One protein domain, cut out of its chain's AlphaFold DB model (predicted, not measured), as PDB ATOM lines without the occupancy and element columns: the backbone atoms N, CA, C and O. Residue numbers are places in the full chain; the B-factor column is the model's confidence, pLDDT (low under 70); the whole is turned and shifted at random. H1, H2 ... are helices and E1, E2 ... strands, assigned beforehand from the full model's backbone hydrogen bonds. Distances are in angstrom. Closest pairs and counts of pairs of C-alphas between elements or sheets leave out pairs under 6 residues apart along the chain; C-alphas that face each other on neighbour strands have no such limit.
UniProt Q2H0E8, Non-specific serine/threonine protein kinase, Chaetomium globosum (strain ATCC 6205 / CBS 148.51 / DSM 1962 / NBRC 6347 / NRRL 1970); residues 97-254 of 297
ATOM      1  N   LEU A  97      14.462  35.537 -23.441       64.31
ATOM      2  CA  LEU A  97      13.240  36.336 -23.423       64.31
ATOM      3  C   LEU A  97      13.221  37.229 -22.177       64.31
ATOM      4  O   LEU A  97      13.504  36.778 -21.070       64.31
ATOM      5  N   ASN A  98      12.863  38.499 -22.363       68.50
ATOM      6  CA  ASN A  98      12.788  39.488 -21.281       68.50
ATOM      7  C   ASN A  98      11.473  39.401 -20.481       68.50
ATOM      8  O   ASN A  98      11.161  40.299 -19.701       68.50
ATOM      9  N   PHE A  99      10.684  38.352 -20.701       54.19
ATOM     10  CA  PHE A  99       9.395  38.114 -20.064       54.19
ATOM     11  C   PHE A  99       9.239  36.619 -19.743       54.19
ATOM     12  O   PHE A  99       9.830  35.782 -20.434       54.19
ATOM     13  N   PRO A 100       8.489  36.271 -18.683       49.88
ATOM     14  CA  PRO A 100       8.198  34.881 -18.355       49.88
ATOM     15  C   PRO A 100       7.382  34.209 -19.470       49.88
ATOM     16  O   PRO A 100       6.548  34.837 -20.116       49.88
ATOM     17  N   VAL A 101       7.659  32.925 -19.708       48.28
ATOM     18  CA  VAL A 101       6.906  32.078 -20.641       48.28
ATOM     19  C   VAL A 101       6.563  30.774 -19.936       48.28
ATOM     20  O   VAL A 101       7.441  29.938 -19.702       48.28
ATOM     21  N   LYS A 102       5.290  30.574 -19.600       54.81
ATOM     22  CA  LYS A 102       4.774  29.284 -19.144       54.81
ATOM     23  C   LYS A 102       4.715  28.317 -20.308       54.81
ATOM     24  O   LYS A 102       3.932  28.463 -21.243       54.81
ATOM     25  N   THR A 103       5.524  27.281 -20.207       51.75
ATOM     26  CA  THR A 103       5.465  26.142 -21.106       51.75
ATOM     27  C   THR A 103       4.339  25.211 -20.674       51.75
ATOM     28  O   THR A 103       4.210  24.848 -19.503       51.75
ATOM     29  N   ILE A 104       3.503  24.814 -21.629       57.16
ATOM     30  CA  ILE A 104       2.588  23.690 -21.446       57.16
ATOM     31  C   ILE A 104       3.349  22.450 -21.903       57.16
ATOM     32  O   ILE A 104       3.824  22.384 -23.035       57.16
ATOM     33  N   CYS A 105       3.521  21.476 -21.011       59.19
ATOM     34  CA  CYS A 105       4.120  20.207 -21.398       59.19
ATOM     35  C   CYS A 105       3.203  19.493 -22.391       59.19
ATOM     36  O   CYS A 105       2.001  19.404 -22.154       59.19
ATOM     37  N   LEU A 106       3.785  18.912 -23.442       57.12
ATOM     38  CA  LEU A 106       3.058  18.090 -24.412       57.12
ATOM     39  C   LEU A 106       2.244  16.973 -23.735       57.12
ATOM     40  O   LEU A 106       1.146  16.666 -24.167       57.12
ATOM     41  N   SER A 107       2.734  16.431 -22.615       68.50
ATOM     42  CA  SER A 107       2.020  15.435 -21.800       68.50
ATOM     43  C   SER A 107       0.693  15.920 -21.209       68.50
ATOM     44  O   SER A 107      -0.099  15.105 -20.751       68.50
ATOM     45  N   ASN A 108       0.470  17.235 -21.163       63.12
ATOM     46  CA  ASN A 108      -0.755  17.841 -20.649       63.12
ATOM     47  C   ASN A 108      -1.758  18.147 -21.771       63.12
ATOM     48  O   ASN A 108      -2.869  18.590 -21.488       63.12
ATOM     49  N   LEU A 109      -1.354  17.955 -23.027       71.00
ATOM     50  CA  LEU A 109      -2.169  18.156 -24.215       71.00
ATOM     51  C   LEU A 109      -2.783  16.816 -24.626       71.00
ATOM     52  O   LEU A 109      -2.126  15.777 -24.576       71.00
ATOM     53  N   THR A 110      -4.050  16.831 -25.028       76.44
ATOM     54  CA  THR A 110      -4.712  15.676 -25.645       76.44
ATOM     55  C   THR A 110      -4.886  15.967 -27.123       76.44
ATOM     56  O   THR A 110      -5.657  16.852 -27.482       76.44
ATOM     57  N   GLU A 111      -4.165  15.242 -27.969       76.75
ATOM     58  CA  GLU A 111      -4.305  15.315 -29.425       76.75
ATOM     59  C   GLU A 111      -5.750  14.980 -29.832       76.75
ATOM     60  O   GLU A 111      -6.282  13.938 -29.447       76.75
ATOM     61  N   LEU A 112      -6.394  15.906 -30.541       67.00
ATOM     62  CA  LEU A 112      -7.739  15.772 -31.096       67.00
ATOM     63  C   LEU A 112      -7.688  15.452 -32.592       67.00
ATOM     64  O   LEU A 112      -8.460  14.614 -33.048       67.00
ATOM     65  N   ASP A 113      -6.798  16.118 -33.334       59.19
ATOM     66  CA  ASP A 113      -6.610  15.920 -34.775       59.19
ATOM     67  C   ASP A 113      -5.218  16.405 -35.236       59.19
ATOM     68  O   ASP A 113      -4.447  16.954 -34.445       59.19
ATOM     69  N   ARG A 114      -4.878  16.224 -36.516       66.75
ATOM     70  CA  ARG A 114      -3.625  16.680 -37.146       66.75
ATOM     71  C   ARG A 114      -3.953  17.614 -38.309       66.75
ATOM     72  O   ARG A 114      -4.377  17.157 -39.366       66.75
ATOM     73  N   LEU A 115      -3.737  18.918 -38.119       47.00
ATOM     74  CA  LEU A 115      -4.147  19.954 -39.081       47.00
ATOM     75  C   LEU A 115      -3.105  20.210 -40.176       47.00
ATOM     76  O   LEU A 115      -3.440  20.729 -41.237       47.00
ATOM     77  N   GLY A 116      -1.834  19.866 -39.945       48.47
ATOM     78  CA  GLY A 116      -0.787  20.134 -40.927       48.47
ATOM     79  C   GLY A 116       0.616  19.719 -40.497       48.47
ATOM     80  O   GLY A 116       0.818  19.040 -39.489       48.47
ATOM     81  N   HIS A 117       1.612  20.118 -41.289       46.47
ATOM     82  CA  HIS A 117       3.018  19.830 -41.006       46.47
ATOM     83  C   HIS A 117       3.424  20.421 -39.650       46.47
ATOM     84  O   HIS A 117       3.441  21.636 -39.497       46.47
ATOM     85  N   GLN A 118       3.774  19.562 -38.685       53.28
ATOM     86  CA  GLN A 118       4.151  19.958 -37.317       53.28
ATOM     87  C   GLN A 118       3.051  20.714 -36.540       53.28
ATOM     88  O   GLN A 118       3.346  21.338 -35.523       53.28
ATOM     89  N   VAL A 119       1.790  20.624 -36.980       55.66
ATOM     90  CA  VAL A 119       0.641  21.259 -36.322       55.66
ATOM     91  C   VAL A 119      -0.355  20.182 -35.901       55.66
ATOM     92  O   VAL A 119      -1.106  19.646 -36.720       55.66
ATOM     93  N   ASP A 120      -0.363  19.887 -34.605       60.72
ATOM     94  CA  ASP A 120      -1.344  19.007 -33.975       60.72
ATOM     95  C   ASP A 120      -2.494  19.866 -33.411       60.72
ATOM     96  O   ASP A 120      -2.254  20.815 -32.659       60.72
ATOM     97  N   LEU A 121      -3.749  19.532 -33.736       60.84
ATOM     98  CA  LEU A 121      -4.902  20.052 -33.003       60.84
ATOM     99  C   LEU A 121      -4.950  19.331 -31.666       60.84
ATOM    100  O   LEU A 121      -5.130  18.118 -31.592       60.84
ATOM    101  N   VAL A 122      -4.812  20.088 -30.591       68.75
ATOM    102  CA  VAL A 122      -4.778  19.558 -29.234       68.75
ATOM    103  C   VAL A 122      -5.837  20.242 -28.384       68.75
ATOM    104  O   VAL A 122      -6.060  21.446 -28.478       68.75
ATOM    105  N   SER A 123      -6.465  19.484 -27.494       64.94
ATOM    106  CA  SER A 123      -7.202  20.044 -26.371       64.94
ATOM    107  C   SER A 123      -6.298  20.156 -25.156       64.94
ATOM    108  O   SER A 123      -5.452  19.304 -24.879       64.94
ATOM    109  N   TYR A 124      -6.508  21.223 -24.401       68.88
ATOM    110  CA  TYR A 124      -5.852  21.460 -23.130       68.88
ATOM    111  C   TYR A 124      -6.918  21.851 -22.111       68.88
ATOM    112  O   TYR A 124      -7.645  22.824 -22.308       68.88
ATOM    113  N   GLN A 125      -7.036  21.096 -21.017       56.50
ATOM    114  CA  GLN A 125      -7.968  21.429 -19.938       56.50
ATOM    115  C   GLN A 125      -7.407  22.567 -19.074       56.50
ATOM    116  O   GLN A 125      -6.908  22.361 -17.970       56.50
ATOM    117  N   LYS A 126      -7.526  23.797 -19.569       53.72
ATOM    118  CA  LYS A 126      -7.586  25.007 -18.743       53.72
ATOM    119  C   LYS A 126      -8.988  25.567 -18.920       53.72
ATOM    120  O   LYS A 126      -9.476  25.563 -20.039       53.72
ATOM    121  N   SER A 127      -9.636  26.017 -17.850       39.38
ATOM    122  CA  SER A 127     -10.866  26.807 -17.949       39.38
ATOM    123  C   SER A 127     -10.495  28.134 -18.611       39.38
ATOM    124  O   SER A 127      -9.891  28.967 -17.932       39.38
ATOM    125  N   PRO A 128     -10.769  28.359 -19.906       42.31
ATOM    126  CA  PRO A 128     -10.475  29.640 -20.506       42.31
ATOM    127  C   PRO A 128     -11.639  30.529 -20.084       42.31
ATOM    128  O   PRO A 128     -12.752  30.390 -20.590       42.31
ATOM    129  N   SER A 129     -11.423  31.411 -19.114       39.16
ATOM    130  CA  SER A 129     -12.233  32.622 -19.073       39.16
ATOM    131  C   SER A 129     -11.694  33.499 -20.194       39.16
ATOM    132  O   SER A 129     -10.781  34.293 -19.985       39.16
ATOM    133  N   ILE A 130     -12.192  33.286 -21.413       43.28
ATOM    134  CA  ILE A 130     -12.045  34.291 -22.457       43.28
ATOM    135  C   ILE A 130     -12.821  35.485 -21.920       43.28
ATOM    136  O   ILE A 130     -14.029  35.407 -21.758       43.28
ATOM    137  N   THR A 131     -12.115  36.536 -21.530       48.62
ATOM    138  CA  THR A 131     -12.689  37.875 -21.489       48.62
ATOM    139  C   THR A 131     -12.224  38.563 -22.766       48.62
ATOM    140  O   THR A 131     -11.082  39.020 -22.858       48.62
ATOM    141  N   GLY A 132     -13.105  38.555 -23.770       64.00
ATOM    142  CA  GLY A 132     -13.055  39.362 -24.984       64.00
ATOM    143  C   GLY A 132     -11.942  39.037 -25.984       64.00
ATOM    144  O   GLY A 132     -11.115  39.906 -26.257       64.00
ATOM    145  N   ILE A 133     -11.951  37.849 -26.609       73.94
ATOM    146  CA  ILE A 133     -11.017  37.526 -27.712       73.94
ATOM    147  C   ILE A 133     -11.110  38.537 -28.866       73.94
ATOM    148  O   ILE A 133     -10.085  38.952 -29.401       73.94
ATOM    149  N   ALA A 134     -12.322  38.993 -29.202       80.62
ATOM    150  CA  ALA A 134     -12.521  39.996 -30.240       80.62
ATOM    151  C   ALA A 134     -11.920  41.354 -29.840       80.62
ATOM    152  O   ALA A 134     -11.007  41.789 -30.534       80.62
ATOM    153  N   PRO A 135     -12.302  42.000 -28.718       83.75
ATOM    154  CA  PRO A 135     -11.663  43.242 -28.276       83.75
ATOM    155  C   PRO A 135     -10.130  43.192 -28.238       83.75
ATOM    156  O   PRO A 135      -9.477  44.140 -28.676       83.75
ATOM    157  N   GLN A 136      -9.548  42.087 -27.759       86.19
ATOM    158  CA  GLN A 136      -8.094  41.932 -27.718       86.19
ATOM    159  C   GLN A 136      -7.485  41.820 -29.121       86.19
ATOM    160  O   GLN A 136      -6.524  42.529 -29.411       86.19
ATOM    161  N   LEU A 137      -8.052  40.989 -30.006       90.94
ATOM    162  CA  LEU A 137      -7.583  40.864 -31.389       90.94
ATOM    163  C   LEU A 137      -7.628  42.215 -32.110       90.94
ATOM    164  O   LEU A 137      -6.625  42.632 -32.681       90.94
ATOM    165  N   LEU A 138      -8.758  42.922 -32.032       92.19
ATOM    166  CA  LEU A 138      -8.924  44.234 -32.661       92.19
ATOM    167  C   LEU A 138      -7.877  45.235 -32.153       92.19
ATOM    168  O   LEU A 138      -7.237  45.917 -32.951       92.19
ATOM    169  N   SER A 139      -7.644  45.269 -30.836       91.06
ATOM    170  CA  SER A 139      -6.641  46.147 -30.223       91.06
ATOM    171  C   SER A 139      -5.215  45.816 -30.666       91.06
ATOM    172  O   SER A 139      -4.442  46.730 -30.950       91.06
ATOM    173  N   VAL A 140      -4.842  44.533 -30.722       92.31
ATOM    174  CA  VAL A 140      -3.496  44.112 -31.150       92.31
ATOM    175  C   VAL A 140      -3.266  44.460 -32.619       92.31
ATOM    176  O   VAL A 140      -2.198  44.951 -32.981       92.31
ATOM    177  N   VAL A 141      -4.278  44.250 -33.461       94.88
ATOM    178  CA  VAL A 141      -4.219  44.577 -34.890       94.88
ATOM    179  C   VAL A 141      -4.135  46.085 -35.115       94.88
ATOM    180  O   VAL A 141      -3.420  46.522 -36.017       94.88
ATOM    181  N   ASP A 142      -4.806  46.892 -34.296       92.19
ATOM    182  CA  ASP A 142      -4.680  48.350 -34.348       92.19
ATOM    183  C   ASP A 142      -3.288  48.825 -33.925       92.19
ATOM    184  O   ASP A 142      -2.720  49.691 -34.591       92.19
ATOM    185  N   ASP A 143      -2.704  48.248 -32.873       91.31
ATOM    186  CA  ASP A 143      -1.320  48.541 -32.489       91.31
ATOM    187  C   ASP A 143      -0.356  48.183 -33.631       91.31
ATOM    188  O   ASP A 143       0.480  49.002 -34.024       91.31
ATOM    189  N   LEU A 144      -0.501  46.998 -34.230       92.62
ATOM    190  CA  LEU A 144       0.350  46.567 -35.340       92.62
ATOM    191  C   LEU A 144       0.287  47.549 -36.518       92.62
ATOM    192  O   LEU A 144       1.313  48.068 -36.972       92.62
ATOM    193  N   ASN A 145      -0.932  47.879 -36.937       93.12
ATOM    194  CA  ASN A 145      -1.182  48.690 -38.119       93.12
ATOM    195  C   ASN A 145      -0.890  50.181 -37.903       93.12
ATOM    196  O   ASN A 145      -0.214  50.811 -38.715       93.12
ATOM    197  N   TYR A 146      -1.397  50.779 -36.821       89.69
ATOM    198  CA  TYR A 146      -1.310  52.226 -36.609       89.69
ATOM    199  C   TYR A 146      -0.048  52.641 -35.862       89.69
ATOM    200  O   TYR A 146       0.578  53.641 -36.231       89.69
ATOM    201  N   ARG A 147       0.340  51.894 -34.824       88.56
ATOM    202  CA  ARG A 147       1.498  52.247 -33.998       88.56
ATOM    203  C   ARG A 147       2.796  51.769 -34.631       88.56
ATOM    204  O   ARG A 147       3.746  52.547 -34.677       88.56
ATOM    205  N   TYR A 148       2.833  50.539 -35.132       90.56
ATOM    206  CA  TYR A 148       4.056  49.946 -35.680       90.56
ATOM    207  C   TYR A 148       4.163  50.025 -37.205       90.56
ATOM    208  O   TYR A 148       5.246  49.776 -37.733       90.56
ATOM    209  N   GLY A 149       3.100  50.434 -37.910       91.19
ATOM    210  CA  GLY A 149       3.132  50.610 -39.365       91.19
ATOM    211  C   GLY A 149       3.297  49.303 -40.136       91.19
ATOM    212  O   GLY A 149       3.837  49.309 -41.244       91.19
ATOM    213  N   MET A 150       2.877  48.192 -39.532       92.25
ATOM    214  CA  MET A 150       3.037  46.840 -40.048       92.25
ATOM    215  C   MET A 150       1.665  46.217 -40.300       92.25
ATOM    216  O   MET A 150       0.762  46.369 -39.484       92.25
ATOM    217  N   MET A 151       1.532  45.491 -41.407       93.31
ATOM    218  CA  MET A 151       0.433  44.541 -41.602       93.31
ATOM    219  C   MET A 151       0.961  43.128 -41.457       93.31
ATOM    220  O   MET A 151       2.041  42.836 -41.974       93.31
ATOM    221  N   HIS A 152       0.194  42.264 -40.799       94.75
ATOM    222  CA  HIS A 152       0.570  40.865 -40.628       94.75
ATOM    223  C   HIS A 152       0.382  40.054 -41.913       94.75
ATOM    224  O   HIS A 152       1.174  39.161 -42.200       94.75
ATOM    225  N   GLN A 153      -0.676  40.354 -42.677       93.19
ATOM    226  CA  GLN A 153      -1.037  39.714 -43.956       93.19
ATOM    227  C   GLN A 153      -1.434  38.233 -43.888       93.19
ATOM    228  O   GLN A 153      -1.700  37.614 -44.921       93.19
ATOM    229  N   ASP A 154      -1.481  37.672 -42.682       91.94
ATOM    230  CA  ASP A 154      -1.921  36.299 -42.428       91.94
ATOM    231  C   ASP A 154      -2.538  36.158 -41.031       91.94
ATOM    232  O   ASP A 154      -2.214  35.262 -40.253       91.94
ATOM    233  N   ILE A 155      -3.419  37.095 -40.672       94.12
ATOM    234  CA  ILE A 155      -4.199  36.958 -39.441       94.12
ATOM    235  C   ILE A 155      -5.192  35.814 -39.650       94.12
ATOM    236  O   ILE A 155      -6.075  35.872 -40.514       94.12
ATOM    237  N   ALA A 156      -5.019  34.760 -38.863       90.06
ATOM    238  CA  ALA A 156      -5.833  33.555 -38.886       90.06
ATOM    239  C   ALA A 156      -5.859  32.925 -37.499       90.06
ATOM    240  O   ALA A 156      -4.922  33.117 -36.727       90.06
ATOM    241  N   ALA A 157      -6.890  32.129 -37.201       83.75
ATOM    242  CA  ALA A 157      -7.030  31.477 -35.897       83.75
ATOM    243  C   ALA A 157      -5.783  30.652 -35.514       83.75
ATOM    244  O   ALA A 157      -5.358  30.686 -34.361       83.75
ATOM    245  N   ARG A 158      -5.136  30.005 -36.497       82.94
ATOM    246  CA  ARG A 158      -3.876  29.254 -36.326       82.94
ATOM    247  C   ARG A 158      -2.675  30.100 -35.873       82.94
ATOM    248  O   ARG A 158      -1.772  29.558 -35.249       82.94
ATOM    249  N   ASN A 159      -2.692  31.405 -36.152       89.69
ATOM    250  CA  ASN A 159      -1.614  32.355 -35.846       89.69
ATOM    251  C   ASN A 159      -1.906  33.165 -34.568       89.69
ATOM    252  O   ASN A 159      -1.212  34.134 -34.249       89.69
ATOM    253  N   LEU A 160      -2.944  32.774 -33.819       83.88
ATOM    254  CA  LEU A 160      -3.289  33.341 -32.521       83.88
ATOM    255  C   LEU A 160      -2.871  32.387 -31.405       83.88
ATOM    256  O   LEU A 160      -3.129  31.187 -31.456       83.88
ATOM    257  N   VAL A 161      -2.286  32.938 -30.345       81.69
ATOM    258  CA  VAL A 161      -2.017  32.197 -29.109       81.69
ATOM    259  C   VAL A 161      -2.507  32.983 -27.908       81.69
ATOM    260  O   VAL A 161      -2.517  34.212 -27.911       81.69
ATOM    261  N   ILE A 162      -2.901  32.266 -26.861       77.00
ATOM    262  CA  ILE A 162      -3.254  32.857 -25.573       77.00
ATOM    263  C   ILE A 162      -2.092  32.623 -24.613       77.00
ATOM    264  O   ILE A 162      -1.665  31.483 -24.411       77.00
ATOM    265  N   ASP A 163      -1.556  33.703 -24.050       71.62
ATOM    266  CA  ASP A 163      -0.440  33.625 -23.115       71.62
ATOM    267  C   ASP A 163      -0.871  33.167 -21.711       71.62
ATOM    268  O   ASP A 163      -2.034  32.884 -21.411       71.62
ATOM    269  N   GLU A 164       0.105  33.047 -20.817       69.50
ATOM    270  CA  GLU A 164      -0.105  32.546 -19.459       69.50
ATOM    271  C   GLU A 164      -1.036  33.413 -18.598       69.50
ATOM    272  O   GLU A 164      -1.605  32.902 -17.627       69.50
ATOM    273  N   HIS A 165      -1.200  34.681 -18.978       71.19
ATOM    274  CA  HIS A 165      -2.039  35.685 -18.333       71.19
ATOM    275  C   HIS A 165      -3.374  35.875 -19.070       71.19
ATOM    276  O   HIS A 165      -4.068  36.858 -18.820       71.19
ATOM    277  N   ASP A 166      -3.723  34.951 -19.969       69.50
ATOM    278  CA  ASP A 166      -4.946  34.975 -20.773       69.50
ATOM    279  C   ASP A 166      -5.027  36.173 -21.746       69.50
ATOM    280  O   ASP A 166      -6.119  36.596 -22.136       69.50
ATOM    281  N   ASN A 167      -3.869  36.691 -22.188       77.69
ATOM    282  CA  ASN A 167      -3.811  37.690 -23.259       77.69
ATOM    283  C   ASN A 167      -3.623  37.034 -24.625       77.69
ATOM    284  O   ASN A 167      -2.763  36.165 -24.798       77.69
ATOM    285  N   LEU A 168      -4.350  37.530 -25.620       84.06
ATOM    286  CA  LEU A 168      -4.142  37.195 -27.019       84.06
ATOM    287  C   LEU A 168      -2.818  37.777 -27.523       84.06
ATOM    288  O   LEU A 168      -2.491  38.945 -27.309       84.06
ATOM    289  N   ARG A 169      -2.066  36.945 -28.239       84.31
ATOM    290  CA  ARG A 169      -0.854  37.301 -28.974       84.31
ATOM    291  C   ARG A 169      -0.985  36.802 -30.410       84.31
ATOM    292  O   ARG A 169      -1.625  35.783 -30.656       84.31
ATOM    293  N   ILE A 170      -0.337  37.512 -31.325       87.31
ATOM    294  CA  ILE A 170      -0.197  37.113 -32.727       87.31
ATOM    295  C   ILE A 170       1.260  36.690 -32.952       87.31
ATOM    296  O   ILE A 170       2.170  37.322 -32.406       87.31
ATOM    297  N   PHE A 171       1.473  35.616 -33.706       87.50
ATOM    298  CA  PHE A 171       2.789  35.137 -34.138       87.50
ATOM    299  C   PHE A 171       2.761  34.784 -35.633       87.50
ATOM    300  O   PHE A 171       1.699  34.838 -36.238       87.50
ATOM    301  N   ASP A 172       3.915  34.385 -36.183       83.56
ATOM    302  CA  ASP A 172       4.102  34.033 -37.603       83.56
ATOM    303  C   ASP A 172       4.085  35.240 -38.565       83.56
ATOM    304  O   ASP A 172       3.256  35.386 -39.459       83.56
ATOM    305  N   PHE A 173       5.054  36.140 -38.370       86.25
ATOM    306  CA  PHE A 173       5.186  37.388 -39.128       86.25
ATOM    307  C   PHE A 173       5.865  37.209 -40.502       86.25
ATOM    308  O   PHE A 173       6.275  38.200 -41.107       86.25
ATOM    309  N   ASP A 174       5.990  35.984 -41.018       81.00
ATOM    310  CA  ASP A 174       6.737  35.695 -42.253       81.00
ATOM    311  C   ASP A 174       6.117  36.368 -43.493       81.00
ATOM    312  O   ASP A 174       6.818  36.701 -44.450       81.00
ATOM    313  N   HIS A 175       4.814  36.659 -43.449       85.75
ATOM    314  CA  HIS A 175       4.104  37.413 -44.487       85.75
ATOM    315  C   HIS A 175       3.994  38.918 -44.214       85.75
ATOM    316  O   HIS A 175       3.387  39.640 -45.005       85.75
ATOM    317  N   SER A 176       4.567  39.415 -43.119       90.06
ATOM    318  CA  SER A 176       4.338  40.793 -42.694       90.06
ATOM    319  C   SER A 176       5.026  41.819 -43.589       90.06
ATOM    320  O   SER A 176       6.143  41.622 -44.071       90.06
ATOM    321  N   ILE A 177       4.375  42.969 -43.762       90.50
ATOM    322  CA  ILE A 177       4.855  44.061 -44.616       90.50
ATOM    323  C   ILE A 177       4.905  45.394 -43.874       90.50
ATOM    324  O   ILE A 177       4.184  45.618 -42.901       90.50
ATOM    325  N   MET A 178       5.746  46.308 -44.370       90.81
ATOM    326  CA  MET A 178       5.738  47.718 -43.976       90.81
ATOM    327  C   MET A 178       4.673  48.452 -44.792       90.81
ATOM    328  O   MET A 178       4.811  48.585 -46.011       90.81
ATOM    329  N   ILE A 179       3.632  48.970 -44.136       89.56
ATOM    330  CA  ILE A 179       2.481  49.608 -44.803       89.56
ATOM    331  C   ILE A 179       2.924  50.773 -45.697       89.56
ATOM    332  O   ILE A 179       2.393  50.965 -46.787       89.56
ATOM    333  N   GLY A 180       3.924  51.542 -45.258       84.62
ATOM    334  CA  GLY A 180       4.430  52.696 -46.005       84.62
ATOM    335  C   GLY A 180       5.184  52.362 -47.297       84.62
ATOM    336  O   GLY A 180       5.396  53.267 -48.100       84.62
ATOM    337  N   GLU A 181       5.593  51.107 -47.500       83.50
ATOM    338  CA  GLU A 181       6.475  50.712 -48.611       83.50
ATOM    339  C   GLU A 181       5.883  49.595 -49.483       83.50
ATOM    340  O   GLU A 181       6.041  49.621 -50.704       83.50
ATOM    341  N   HIS A 182       5.176  48.633 -48.884       85.62
ATOM    342  CA  HIS A 182       4.803  47.368 -49.532       85.62
ATOM    343  C   HIS A 182       3.345  46.969 -49.284       85.62
ATOM    344  O   HIS A 182       3.026  45.785 -49.197       85.62
ATOM    345  N   TYR A 183       2.449  47.944 -49.136       86.19
ATOM    346  CA  TYR A 183       1.031  47.675 -48.905       86.19
ATOM    347  C   TYR A 183       0.416  46.811 -50.020       86.19
ATOM    348  O   TYR A 183       0.456  47.186 -51.195       86.19
ATOM    349  N   THR A 184      -0.199  45.684 -49.643       85.88
ATOM    350  CA  THR A 184      -0.964  44.825 -50.559       85.88
ATOM    351  C   THR A 184      -2.426  44.724 -50.093       85.88
ATOM    352  O   THR A 184      -2.707  44.155 -49.036       85.88
ATOM    353  N   PRO A 185      -3.387  45.282 -50.854       86.38
ATOM    354  CA  PRO A 185      -4.785  45.371 -50.419       86.38
ATOM    355  C   PRO A 185      -5.492  44.011 -50.359       86.38
ATOM    356  O   PRO A 185      -6.421  43.834 -49.575       86.38
ATOM    357  N   ASP A 186      -5.052  43.030 -51.153       87.44
ATOM    358  CA  ASP A 186      -5.662  41.693 -51.182       87.44
ATOM    359  C   ASP A 186      -5.477  40.928 -49.860       87.44
ATOM    360  O   ASP A 186      -6.289  40.062 -49.530       87.44
ATOM    361  N   ARG A 187      -4.444  41.288 -49.086       89.50
ATOM    362  CA  ARG A 187      -4.088  40.711 -47.780       89.50
ATOM    363  C   ARG A 187      -4.235  41.718 -46.634       89.50
ATOM    364  O   ARG A 187      -3.476  41.683 -45.668       89.50
ATOM    365  N   ASP A 188      -5.192  42.636 -46.741       92.56
ATOM    366  CA  ASP A 188      -5.454  43.612 -45.683       92.56
ATOM    367  C   ASP A 188      -5.841  42.914 -44.359       92.56
ATOM    368  O   ASP A 188      -6.640  41.968 -44.319       92.56
ATOM    369  N   ASP A 189      -5.280  43.381 -43.245       95.00
ATOM    370  CA  ASP A 189      -5.534  42.808 -41.922       95.00
ATOM    371  C   ASP A 189      -7.003  42.953 -41.480       95.00
ATOM    372  O   ASP A 189      -7.499  42.100 -40.748       95.00
ATOM    373  N   ILE A 190      -7.738  43.976 -41.940       94.50
ATOM    374  CA  ILE A 190      -9.184  44.126 -41.684       94.50
ATOM    375  C   ILE A 190      -9.928  42.921 -42.252       94.50
ATOM    376  O   ILE A 190     -10.733  42.297 -41.559       94.50
ATOM    377  N   LYS A 191      -9.626  42.575 -43.508       94.31
ATOM    378  CA  LYS A 191     -10.197  41.417 -44.197       94.31
ATOM    379  C   LYS A 191      -9.883  40.135 -43.428       94.31
ATOM    380  O   LYS A 191     -10.781  39.349 -43.140       94.31
ATOM    381  N   SER A 192      -8.626  39.966 -43.031       93.94
ATOM    382  CA  SER A 192      -8.153  38.780 -42.311       93.94
ATOM    383  C   SER A 192      -8.786  38.632 -40.917       93.94
ATOM    384  O   SER A 192      -9.139  37.522 -40.516       93.94
ATOM    385  N   VAL A 193      -9.009  39.733 -40.191       95.94
ATOM    386  CA  VAL A 193      -9.717  39.741 -38.897       95.94
ATOM    387  C   VAL A 193     -11.169  39.287 -39.041       95.94
ATOM    388  O   VAL A 193     -11.636  38.499 -38.220       95.94
ATOM    389  N   ILE A 194     -11.875  39.749 -40.079       95.44
ATOM    390  CA  ILE A 194     -13.272  39.364 -40.336       95.44
ATOM    391  C   ILE A 194     -13.378  37.847 -40.510       95.44
ATOM    392  O   ILE A 194     -14.178  37.212 -39.824       95.44
ATOM    393  N   PHE A 195     -12.536  37.268 -41.372       94.56
ATOM    394  CA  PHE A 195     -12.496  35.818 -41.579       94.56
ATOM    395  C   PHE A 195     -12.106  35.068 -40.305       94.56
ATOM    396  O   PHE A 195     -12.769  34.107 -39.940       94.56
ATOM    397  N   THR A 196     -11.104  35.552 -39.570       92.62
ATOM    398  CA  THR A 196     -10.646  34.910 -38.326       92.62
ATOM    399  C   THR A 196     -11.747  34.831 -37.271       92.62
ATOM    400  O   THR A 196     -11.921  33.800 -36.625       92.62
ATOM    401  N   LEU A 197     -12.508  35.911 -37.073       91.56
ATOM    402  CA  LEU A 197     -13.605  35.910 -36.103       91.56
ATOM    403  C   LEU A 197     -14.786  35.057 -36.570       91.56
ATOM    404  O   LEU A 197     -15.411  34.404 -35.737       91.56
ATOM    405  N   TYR A 198     -15.069  35.039 -37.875       92.25
ATOM    406  CA  TYR A 198     -16.048  34.122 -38.454       92.25
ATOM    407  C   TYR A 198     -15.651  32.669 -38.161       92.25
ATOM    408  O   TYR A 198     -16.414  31.964 -37.509       92.25
ATOM    409  N   GLU A 199     -14.424  32.279 -38.511       89.31
ATOM    410  CA  GLU A 199     -13.854  30.942 -38.289       89.31
ATOM    411  C   GLU A 199     -13.939  30.506 -36.827       89.31
ATOM    412  O   GLU A 199     -14.411  29.415 -36.530       89.31
ATOM    413  N   ILE A 200     -13.547  31.364 -35.882       83.62
ATOM    414  CA  ILE A 200     -13.592  31.029 -34.450       83.62
ATOM    415  C   ILE A 200     -15.029  30.761 -33.976       83.62
ATOM    416  O   ILE A 200     -15.246  29.928 -33.095       83.62
ATOM    417  N   ILE A 201     -16.016  31.471 -34.529       83.75
ATOM    418  CA  ILE A 201     -17.419  31.376 -34.109       83.75
ATOM    419  C   ILE A 201     -18.134  30.196 -34.777       83.75
ATOM    420  O   ILE A 201     -18.945  29.525 -34.128       83.75
ATOM    421  N   THR A 202     -17.867  29.952 -36.058       84.75
ATOM    422  CA  THR A 202     -18.595  28.984 -36.894       84.75
ATOM    423  C   THR A 202     -17.838  27.672 -37.106       84.75
ATOM    424  O   THR A 202     -18.463  26.679 -37.472       84.75
ATOM    425  N   LEU A 203     -16.524  27.652 -36.848       80.38
ATOM    426  CA  LEU A 203     -15.572  26.610 -37.259       80.38
ATOM    427  C   LEU A 203     -15.577  26.325 -38.772       80.38
ATOM    428  O   LEU A 203     -15.167  25.251 -39.205       80.38
ATOM    429  N   ASP A 204     -16.041  27.279 -39.582       83.00
ATOM    430  CA  ASP A 204     -16.017  27.194 -41.041       83.00
ATOM    431  C   ASP A 204     -14.783  27.914 -41.598       83.00
ATOM    432  O   ASP A 204     -14.705  29.144 -41.611       83.00
ATOM    433  N   GLU A 205     -13.829  27.119 -42.081       80.69
ATOM    434  CA  GLU A 205     -12.563  27.579 -42.663       80.69
ATOM    435  C   GLU A 205     -12.587  27.631 -44.201       80.69
ATOM    436  O   GLU A 205     -11.576  27.962 -44.825       80.69
ATOM    437  N   GLY A 206     -13.730  27.365 -44.848       77.06
ATOM    438  CA  GLY A 206     -13.814  27.237 -46.312       77.06
ATOM    439  C   GLY A 206     -13.389  28.497 -47.075       77.06
ATOM    440  O   GLY A 206     -12.922  28.428 -48.211       77.06
ATOM    441  N   SER A 207     -13.469  29.666 -46.434       77.75
ATOM    442  CA  SER A 207     -12.998  30.929 -47.019       77.75
ATOM    443  C   SER A 207     -11.475  30.983 -47.210       77.75
ATOM    444  O   SER A 207     -10.998  31.728 -48.070       77.75
ATOM    445  N   ARG A 208     -10.696  30.197 -46.454       75.81
ATOM    446  CA  ARG A 208      -9.223  30.171 -46.535       75.81
ATOM    447  C   ARG A 208      -8.693  29.376 -47.721       75.81
ATOM    448  O   ARG A 208      -7.568  29.623 -48.142       75.81
ATOM    449  N   GLU A 209      -9.496  28.482 -48.291       76.50
ATOM    450  CA  GLU A 209      -9.149  27.751 -49.518       76.50
ATOM    451  C   GLU A 209      -9.262  28.633 -50.772       76.50
ATOM    452  O   GLU A 209      -8.705  28.330 -51.831       76.50
ATOM    453  N   VAL A 210      -9.984  29.750 -50.660       82.94
ATOM    454  CA  VAL A 210     -10.161  30.713 -51.742       82.94
ATOM    455  C   VAL A 210      -8.938  31.637 -51.805       82.94
ATOM    456  O   VAL A 210      -8.570  32.212 -50.780       82.94
ATOM    457  N   PRO A 211      -8.334  31.854 -52.993       84.19
ATOM    458  CA  PRO A 211      -7.247  32.818 -53.161       84.19
ATOM    459  C   PRO A 211      -7.603  34.206 -52.616       84.19
ATOM    460  O   PRO A 211      -8.737  34.665 -52.783       84.19
ATOM    461  N   HIS A 212      -6.631  34.888 -52.004       84.88
ATOM    462  CA  HIS A 212      -6.848  36.160 -51.309       84.88
ATOM    463  C   HIS A 212      -7.536  37.218 -52.176       84.88
ATOM    464  O   HIS A 212      -8.413  37.923 -51.690       84.88
ATOM    465  N   GLU A 213      -7.232  37.287 -53.469       85.06
ATOM    466  CA  GLU A 213      -7.806  38.267 -54.403       85.06
ATOM    467  C   GLU A 213      -9.300  38.014 -54.679       85.06
ATOM    468  O   GLU A 213     -10.019  38.897 -55.142       85.06
ATOM    469  N   LYS A 214      -9.781  36.793 -54.411       87.88
ATOM    470  CA  LYS A 214     -11.168  36.356 -54.651       87.88
ATOM    471  C   LYS A 214     -12.016  36.286 -53.385       87.88
ATOM    472  O   LYS A 214     -13.227  36.116 -53.479       87.88
ATOM    473  N   GLN A 215     -11.397  36.384 -52.214       90.56
ATOM    474  CA  GLN A 215     -12.102  36.397 -50.936       90.56
ATOM    475  C   GLN A 215     -12.935  37.680 -50.784       90.56
ATOM    476  O   GLN A 215     -12.427  38.777 -51.030       90.56
ATOM    477  N   ASP A 216     -14.168  37.551 -50.296       91.62
ATOM    478  CA  ASP A 216     -15.102  38.664 -50.089       91.62
ATOM    479  C   ASP A 216     -15.491  38.786 -48.607       91.62
ATOM    480  O   ASP A 216     -16.355  38.068 -48.101       91.62
ATOM    481  N   ALA A 217     -14.835  39.706 -47.897       92.94
ATOM    482  CA  ALA A 217     -15.139  39.957 -46.492       92.94
ATOM    483  C   ALA A 217     -16.456  40.719 -46.286       92.94
ATOM    484  O   ALA A 217     -17.064  40.587 -45.227       92.94
ATOM    485  N   GLU A 218     -16.940  41.477 -47.277       93.44
ATOM    486  CA  GLU A 218     -18.234  42.157 -47.165       93.44
ATOM    487  C   GLU A 218     -19.379  41.147 -47.216       93.44
ATOM    488  O   GLU A 218     -20.351  41.287 -46.477       93.44
ATOM    489  N   ALA A 219     -19.247  40.091 -48.024       93.25
ATOM    490  CA  ALA A 219     -20.195  38.982 -48.026       93.25
ATOM    491  C   ALA A 219     -20.249  38.274 -46.658       93.25
ATOM    492  O   ALA A 219     -21.341  37.992 -46.160       93.25
ATOM    493  N   VAL A 220     -19.094  38.052 -46.016       93.31
ATOM    494  CA  VAL A 220     -19.018  37.483 -44.655       93.31
ATOM    495  C   VAL A 220     -19.617  38.423 -43.610       93.31
ATOM    496  O   VAL A 220     -20.372  37.979 -42.748       93.31
ATOM    497  N   LEU A 221     -19.366  39.728 -43.700       92.94
ATOM    498  CA  LEU A 221     -20.016  40.713 -42.833       92.94
ATOM    499  C   LEU A 221     -21.519  40.859 -43.110       92.94
ATOM    500  O   LEU A 221     -22.260  41.270 -42.226       92.94
ATOM    501  N   GLY A 222     -21.995  40.569 -44.319       92.25
ATOM    502  CA  GLY A 222     -23.406  40.702 -44.685       92.25
ATOM    503  C   GLY A 222     -24.270  39.500 -44.297       92.25
ATOM    504  O   GLY A 222     -25.494  39.623 -44.230       92.25
ATOM    505  N   MET A 223     -23.659  38.339 -44.050       93.88
ATOM    506  CA  MET A 223     -24.382  37.109 -43.728       93.88
ATOM    507  C   MET A 223     -24.634  36.936 -42.225       93.88
ATOM    508  O   MET A 223     -24.034  37.583 -41.364       93.88
ATOM    509  N   LYS A 224     -25.544  36.018 -41.898       93.56
ATOM    510  CA  LYS A 224     -25.804  35.597 -40.520       93.56
ATOM    511  C   LYS A 224     -24.742  34.585 -40.087       93.56
ATOM    512  O   LYS A 224     -24.528  33.599 -40.782       93.56
ATOM    513  N   TRP A 225     -24.123  34.809 -38.930       93.56
ATOM    514  CA  TRP A 225     -23.124  33.895 -38.373       93.56
ATOM    515  C   TRP A 225     -23.813  32.884 -37.458       93.56
ATOM    516  O   TRP A 225     -24.440  33.259 -36.463       93.56
ATOM    517  N   GLU A 226     -23.725  31.603 -37.804       93.00
ATOM    518  CA  GLU A 226     -24.306  30.522 -37.011       93.00
ATOM    519  C   GLU A 226     -23.231  29.914 -36.112       93.00
ATOM    520  O   GLU A 226     -22.291  29.284 -36.586       93.00
ATOM    521  N   LYS A 227     -23.353  30.136 -34.797       86.94
ATOM    522  CA  LYS A 227     -22.376  29.637 -33.826       86.94
ATOM    523  C   LYS A 227     -22.314  28.113 -33.864       86.94
ATOM    524  O   LYS A 227     -23.344  27.453 -33.696       86.94
ATOM    525  N   HIS A 228     -21.111  27.562 -33.960       82.69
ATOM    526  CA  HIS A 228     -20.914  26.124 -33.856       82.69
ATOM    527  C   HIS A 228     -21.292  25.611 -32.446       82.69
ATOM    528  O   HIS A 228     -20.996  26.283 -31.448       82.69
ATOM    529  N   PRO A 229     -21.915  24.422 -32.305       78.75
ATOM    530  CA  PRO A 229     -22.326  23.882 -31.003       78.75
ATOM    531  C   PRO A 229     -21.184  23.699 -29.995       78.75
ATOM    532  O   PRO A 229     -21.400  23.826 -28.789       78.75
ATOM    533  N   GLU A 230     -19.975  23.417 -30.479       74.94
ATOM    534  CA  GLU A 230     -18.791  23.190 -29.635       74.94
ATOM    535  C   GLU A 230     -18.089  24.485 -29.210       74.94
ATOM    536  O   GLU A 230     -17.307  24.488 -28.255       74.94
ATOM    537  N   VAL A 231     -18.400  25.604 -29.870       74.56
ATOM    538  CA  VAL A 231     -17.793  26.900 -29.569       74.56
ATOM    539  C   VAL A 231     -18.439  27.503 -28.325       74.56
ATOM    540  O   VAL A 231     -19.662  27.683 -28.225       74.56
ATOM    541  N   LYS A 232     -17.591  27.855 -27.357       75.62
ATOM    542  CA  LYS A 232     -17.974  28.553 -26.128       75.62
ATOM    543  C   LYS A 232     -17.545  30.007 -26.239       75.62
ATOM    544  O   LYS A 232     -16.355  30.292 -26.284       75.62
ATOM    545  N   LEU A 233     -18.532  30.893 -26.272       74.50
ATOM    546  CA  LEU A 233     -18.332  32.334 -26.248       74.50
ATOM    547  C   LEU A 233     -18.725  32.867 -24.870       74.50
ATOM    548  O   LEU A 233     -19.616  32.319 -24.218       74.50
ATOM    549  N   ASP A 234     -18.042  33.917 -24.441       72.94
ATOM    550  CA  ASP A 234     -18.323  34.709 -23.242       72.94
ATOM    551  C   ASP A 234     -19.443  35.741 -23.457       72.94
ATOM    552  O   ASP A 234     -19.992  36.251 -22.482       72.94
ATOM    553  N   ALA A 235     -19.811  35.993 -24.715       76.69
ATOM    554  CA  ALA A 235     -20.899  36.867 -25.137       76.69
ATOM    555  C   ALA A 235     -21.678  36.274 -26.327       76.69
ATOM    556  O   ALA A 235     -21.234  35.328 -26.985       76.69
ATOM    557  N   ASP A 236     -22.850  36.839 -26.618       84.38
ATOM    558  CA  ASP A 236     -23.649  36.437 -27.776       84.38
ATOM    559  C   ASP A 236     -22.985  36.867 -29.089       84.38
ATOM    560  O   ASP A 236     -22.335  37.909 -29.170       84.38
ATOM    561  N   VAL A 237     -23.200  36.094 -30.160       88.00
ATOM    562  CA  VAL A 237     -22.650  36.391 -31.500       88.00
ATOM    563  C   VAL A 237     -23.001  37.812 -31.955       88.00
ATOM    564  O   VAL A 237     -22.190  38.465 -32.601       88.00
ATOM    565  N   GLU A 238     -24.182  38.319 -31.595       89.19
ATOM    566  CA  GLU A 238     -24.602  39.685 -31.923       89.19
ATOM    567  C   GLU A 238     -23.718  40.752 -31.256       89.19
ATOM    568  O   GLU A 238     -23.356  41.739 -31.893       89.19
ATOM    569  N   GLU A 239     -23.299  40.542 -30.008       84.94
ATOM    570  CA  GLU A 239     -22.400  41.461 -29.307       84.94
ATOM    571  C   GLU A 239     -21.010  41.478 -29.956       84.94
ATOM    572  O   GLU A 239     -20.465  42.550 -30.231       84.94
ATOM    573  N   PHE A 240     -20.487  40.302 -30.317       84.19
ATOM    574  CA  PHE A 240     -19.253  40.175 -31.102       84.19
ATOM    575  C   PHE A 240     -19.333  40.926 -32.432       84.19
ATOM    576  O   PHE A 240     -18.416  41.669 -32.793       84.19
ATOM    577  N   ARG A 241     -20.444  40.744 -33.151       90.00
ATOM    578  CA  ARG A 241     -20.691  41.377 -34.449       90.00
ATOM    579  C   ARG A 241     -20.767  42.892 -34.321       90.00
ATOM    580  O   ARG A 241     -20.106  43.576 -35.087       90.00
ATOM    581  N   ASN A 242     -21.457  43.412 -33.308       89.69
ATOM    582  CA  ASN A 242     -21.547  44.852 -33.065       89.69
ATOM    583  C   ASN A 242     -20.171  45.500 -32.841       89.69
ATOM    584  O   ASN A 242     -19.904  46.581 -33.372       89.69
ATOM    585  N   ILE A 243     -19.288  44.843 -32.082       90.50
ATOM    586  CA  ILE A 243     -17.923  45.328 -31.835       90.50
ATOM    587  C   ILE A 243     -17.099  45.303 -33.132       90.50
ATOM    588  O   ILE A 243     -16.437  46.291 -33.458       90.50
ATOM    589  N   LEU A 244     -17.164  44.204 -33.891       93.25
ATOM    590  CA  LEU A 244     -16.466  44.074 -35.172       93.25
ATOM    591  C   LEU A 244     -16.960  45.105 -36.197       93.25
ATOM    592  O   LEU A 244     -16.148  45.799 -36.804       93.25
ATOM    593  N   ASP A 245     -18.272  45.240 -36.369       93.56
ATOM    594  CA  ASP A 245     -18.880  46.151 -37.340       93.56
ATOM    595  C   ASP A 245     -18.539  47.613 -37.014       93.56
ATOM    596  O   ASP A 245     -18.236  48.406 -37.914       93.56
ATOM    597  N   LEU A 246     -18.527  47.976 -35.724       93.00
ATOM    598  CA  LEU A 246     -18.054  49.279 -35.260       93.00
ATOM    599  C   LEU A 246     -16.593  49.508 -35.662       93.00
ATOM    600  O   LEU A 246     -16.291  50.527 -36.285       93.00
ATOM    601  N   TRP A 247     -15.712  48.556 -35.357       94.50
ATOM    602  CA  TRP A 247     -14.286  48.649 -35.657       94.50
ATOM    603  C   TRP A 247     -14.003  48.736 -37.164       94.50
ATOM    604  O   TRP A 247     -13.282  49.632 -37.608       94.50
ATOM    605  N   VAL A 248     -14.632  47.884 -37.981       94.88
ATOM    606  CA  VAL A 248     -14.505  47.914 -39.451       94.88
ATOM    607  C   VAL A 248     -14.960  49.265 -39.998       94.88
ATOM    608  O   VAL A 248     -14.272  49.869 -40.824       94.88
ATOM    609  N   ARG A 249     -16.110  49.769 -39.534       93.75
ATOM    610  CA  ARG A 249     -16.651  51.063 -39.969       93.75
ATOM    611  C   ARG A 249     -15.711  52.214 -39.627       93.75
ATOM    612  O   ARG A 249     -15.488  53.078 -40.472       93.75
ATOM    613  N   GLU A 250     -15.153  52.233 -38.419       91.50
ATOM    614  CA  GLU A 250     -14.187  53.256 -38.009       91.50
ATOM    615  C   GLU A 250     -12.911  53.209 -38.849       91.50
ATOM    616  O   GLU A 250     -12.416  54.260 -39.261       91.50
ATOM    617  N   ARG A 251     -12.396  52.015 -39.162       89.50
ATOM    618  CA  ARG A 251     -11.198  51.872 -40.001       89.50
ATOM    619  C   ARG A 251     -11.440  52.274 -41.452       89.50
ATOM    620  O   ARG A 251     -10.589  52.950 -42.018       89.50
ATOM    621  N   LYS A 252     -12.608  51.960 -42.022       86.94
ATOM    622  CA  LYS A 252     -13.007  52.428 -43.363       86.94
ATOM    623  C   LYS A 252     -13.195  53.947 -43.441       86.94
ATOM    624  O   LYS A 252     -13.038  54.522 -44.513       86.94
ATOM    625  N   ALA A 253     -13.561  54.591 -42.331       84.06
ATOM    626  CA  ALA A 253     -13.765  56.038 -42.265       84.06
ATOM    627  C   ALA A 253     -12.472  56.837 -42.014       84.06
ATOM    628  O   ALA A 253     -12.441  58.042 -42.270       84.06
ATOM    629  N   LYS A 254     -11.419  56.201 -41.488       79.25
ATOM    630  CA  LYS A 254     -10.117  56.843 -41.262       79.25
ATOM    631  C   LYS A 254      -9.383  57.053 -42.593       79.25
ATOM    632  O   LYS A 254      -9.385  56.187 -43.460       79.25
TER     633      LYS A 254
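AT A GLANCE: This is residues 97 to 254 of the 297 residues of the protein "Non-specific serine/threonine protein kinase" of Chaetomium globosum (strain ATCC 6205 / CBS 148.51 / DSM 1962 / NBRC 6347 / NRRL 1970) (UniProt Q2H0E8). Three long helices, H1, H3 and H6, make an up-and-down bundle, their lines nearly aligned and their centres in a triangle; the small hairpin E3 E4 packs on H1 through E4, and the short helix H5 packs on H3. A second hairpin, E1 E2, lies away from the other two long helices, H3 and H6, and leads into H1, while residues 97 to 109, with no named element, run before it at the outskirts. The printed part has 158 residues with six named helices and four named strands, in the order E1 E2 H1 E3 E4 H2 H3 H4 H5 H6; each two-stranded sheet is antiparallel. The class is mixed, helices and strands, with under half of the residues, 78, in named elements. The whole is compact, with a radius of gyration of the C-alphas of 16.2 A and spans of 46 by 39 by 29 A.

HOW THE PARTS SIT: Look first at E1, residues 110 to 116, and E2, residues 119 to 123: they form an antiparallel hairpin at 153 degrees, with N 112 and O 121 at 2.8 A and N 121 and O 113 at 2.8 A, within hydrogen-bond range. Further along come H1, residues 133 to 147, and the antiparallel hairpin of E3, residues 160 to 162, and E4, residues 168 to 170, where N 161 and O 169 are 2.9 A apart, within hydrogen-bond range. The closest C-alphas of H1 and E4, those of Gln 136 and Leu 168, are 6.2 A apart. H2, residues 179 to 182, is close to H1 but not clearly touching, with the C-alphas of Asn 145 and Ile 179 closest at 7.7 A. Just before it, residues 177 to 178 pair with residues 150 to 151, antiparallel. H3, residues 189 to 202, is the hub, touching three helices. It touches H1, opposite ways at a shallow tilt of 10 degrees, with the C-alphas of Ala 134 and Leu 197 closest at 7.2 A. H4, residues 206 to 209, is close to H3 but not clearly touching, at 7.3 A between the C-alphas of Phe 195 and Ser 207. H5, residues 217 to 222, touches H3 at a steep tilt of 51 degrees, with the C-alphas of Lys 191 and Ala 217 closest at 5.6 A. H6, residues 237 to 253, only just touches H3, with 3 pairs of C-alphas within 8 A, Ile 190 and Val 248 closest at 6.9 A. Residues 240 to 247 of H6 touch residues 134 to 138 of H1, the C-alphas of Ala 134 and Phe 240 closest at 6.8 A, the same way at a shallow tilt of 13 degrees. In H1, H3, H5 and H6 every O i to N i+4 pair is within hydrogen-bond range; H2 and H4 are too short for such a pair.

IN THESE COORDINATES: Find C-alpha 110 at (-4.712, 15.676, -25.645); from there E1 runs 16.4 A to C-alpha 116, and E2 runs 12.7 A from 119 to 123. H1 begins at C-alpha 133, (-11.017, 37.526, -27.712), and runs 20.3 A. E3 and E4 have three residues each, H2 and H4 four each, and H5 six. H3 runs 19.7 A, and H6 runs 24.1 A to C-alpha 253 at (-13.765, 56.038, -42.265).

THE WHOLE: The two C-alphas farthest apart, those of Ser 107 and Ala 253, are 48.1 A apart. The printed part has no cut. The links from H1 to E3 and from H5 to H6 are long, with 12 and 14 residues. The mean pLDDT of the printed part is 80.3; look for values under 70 at residues 97 to 108, 112 to 132, 164 and 166.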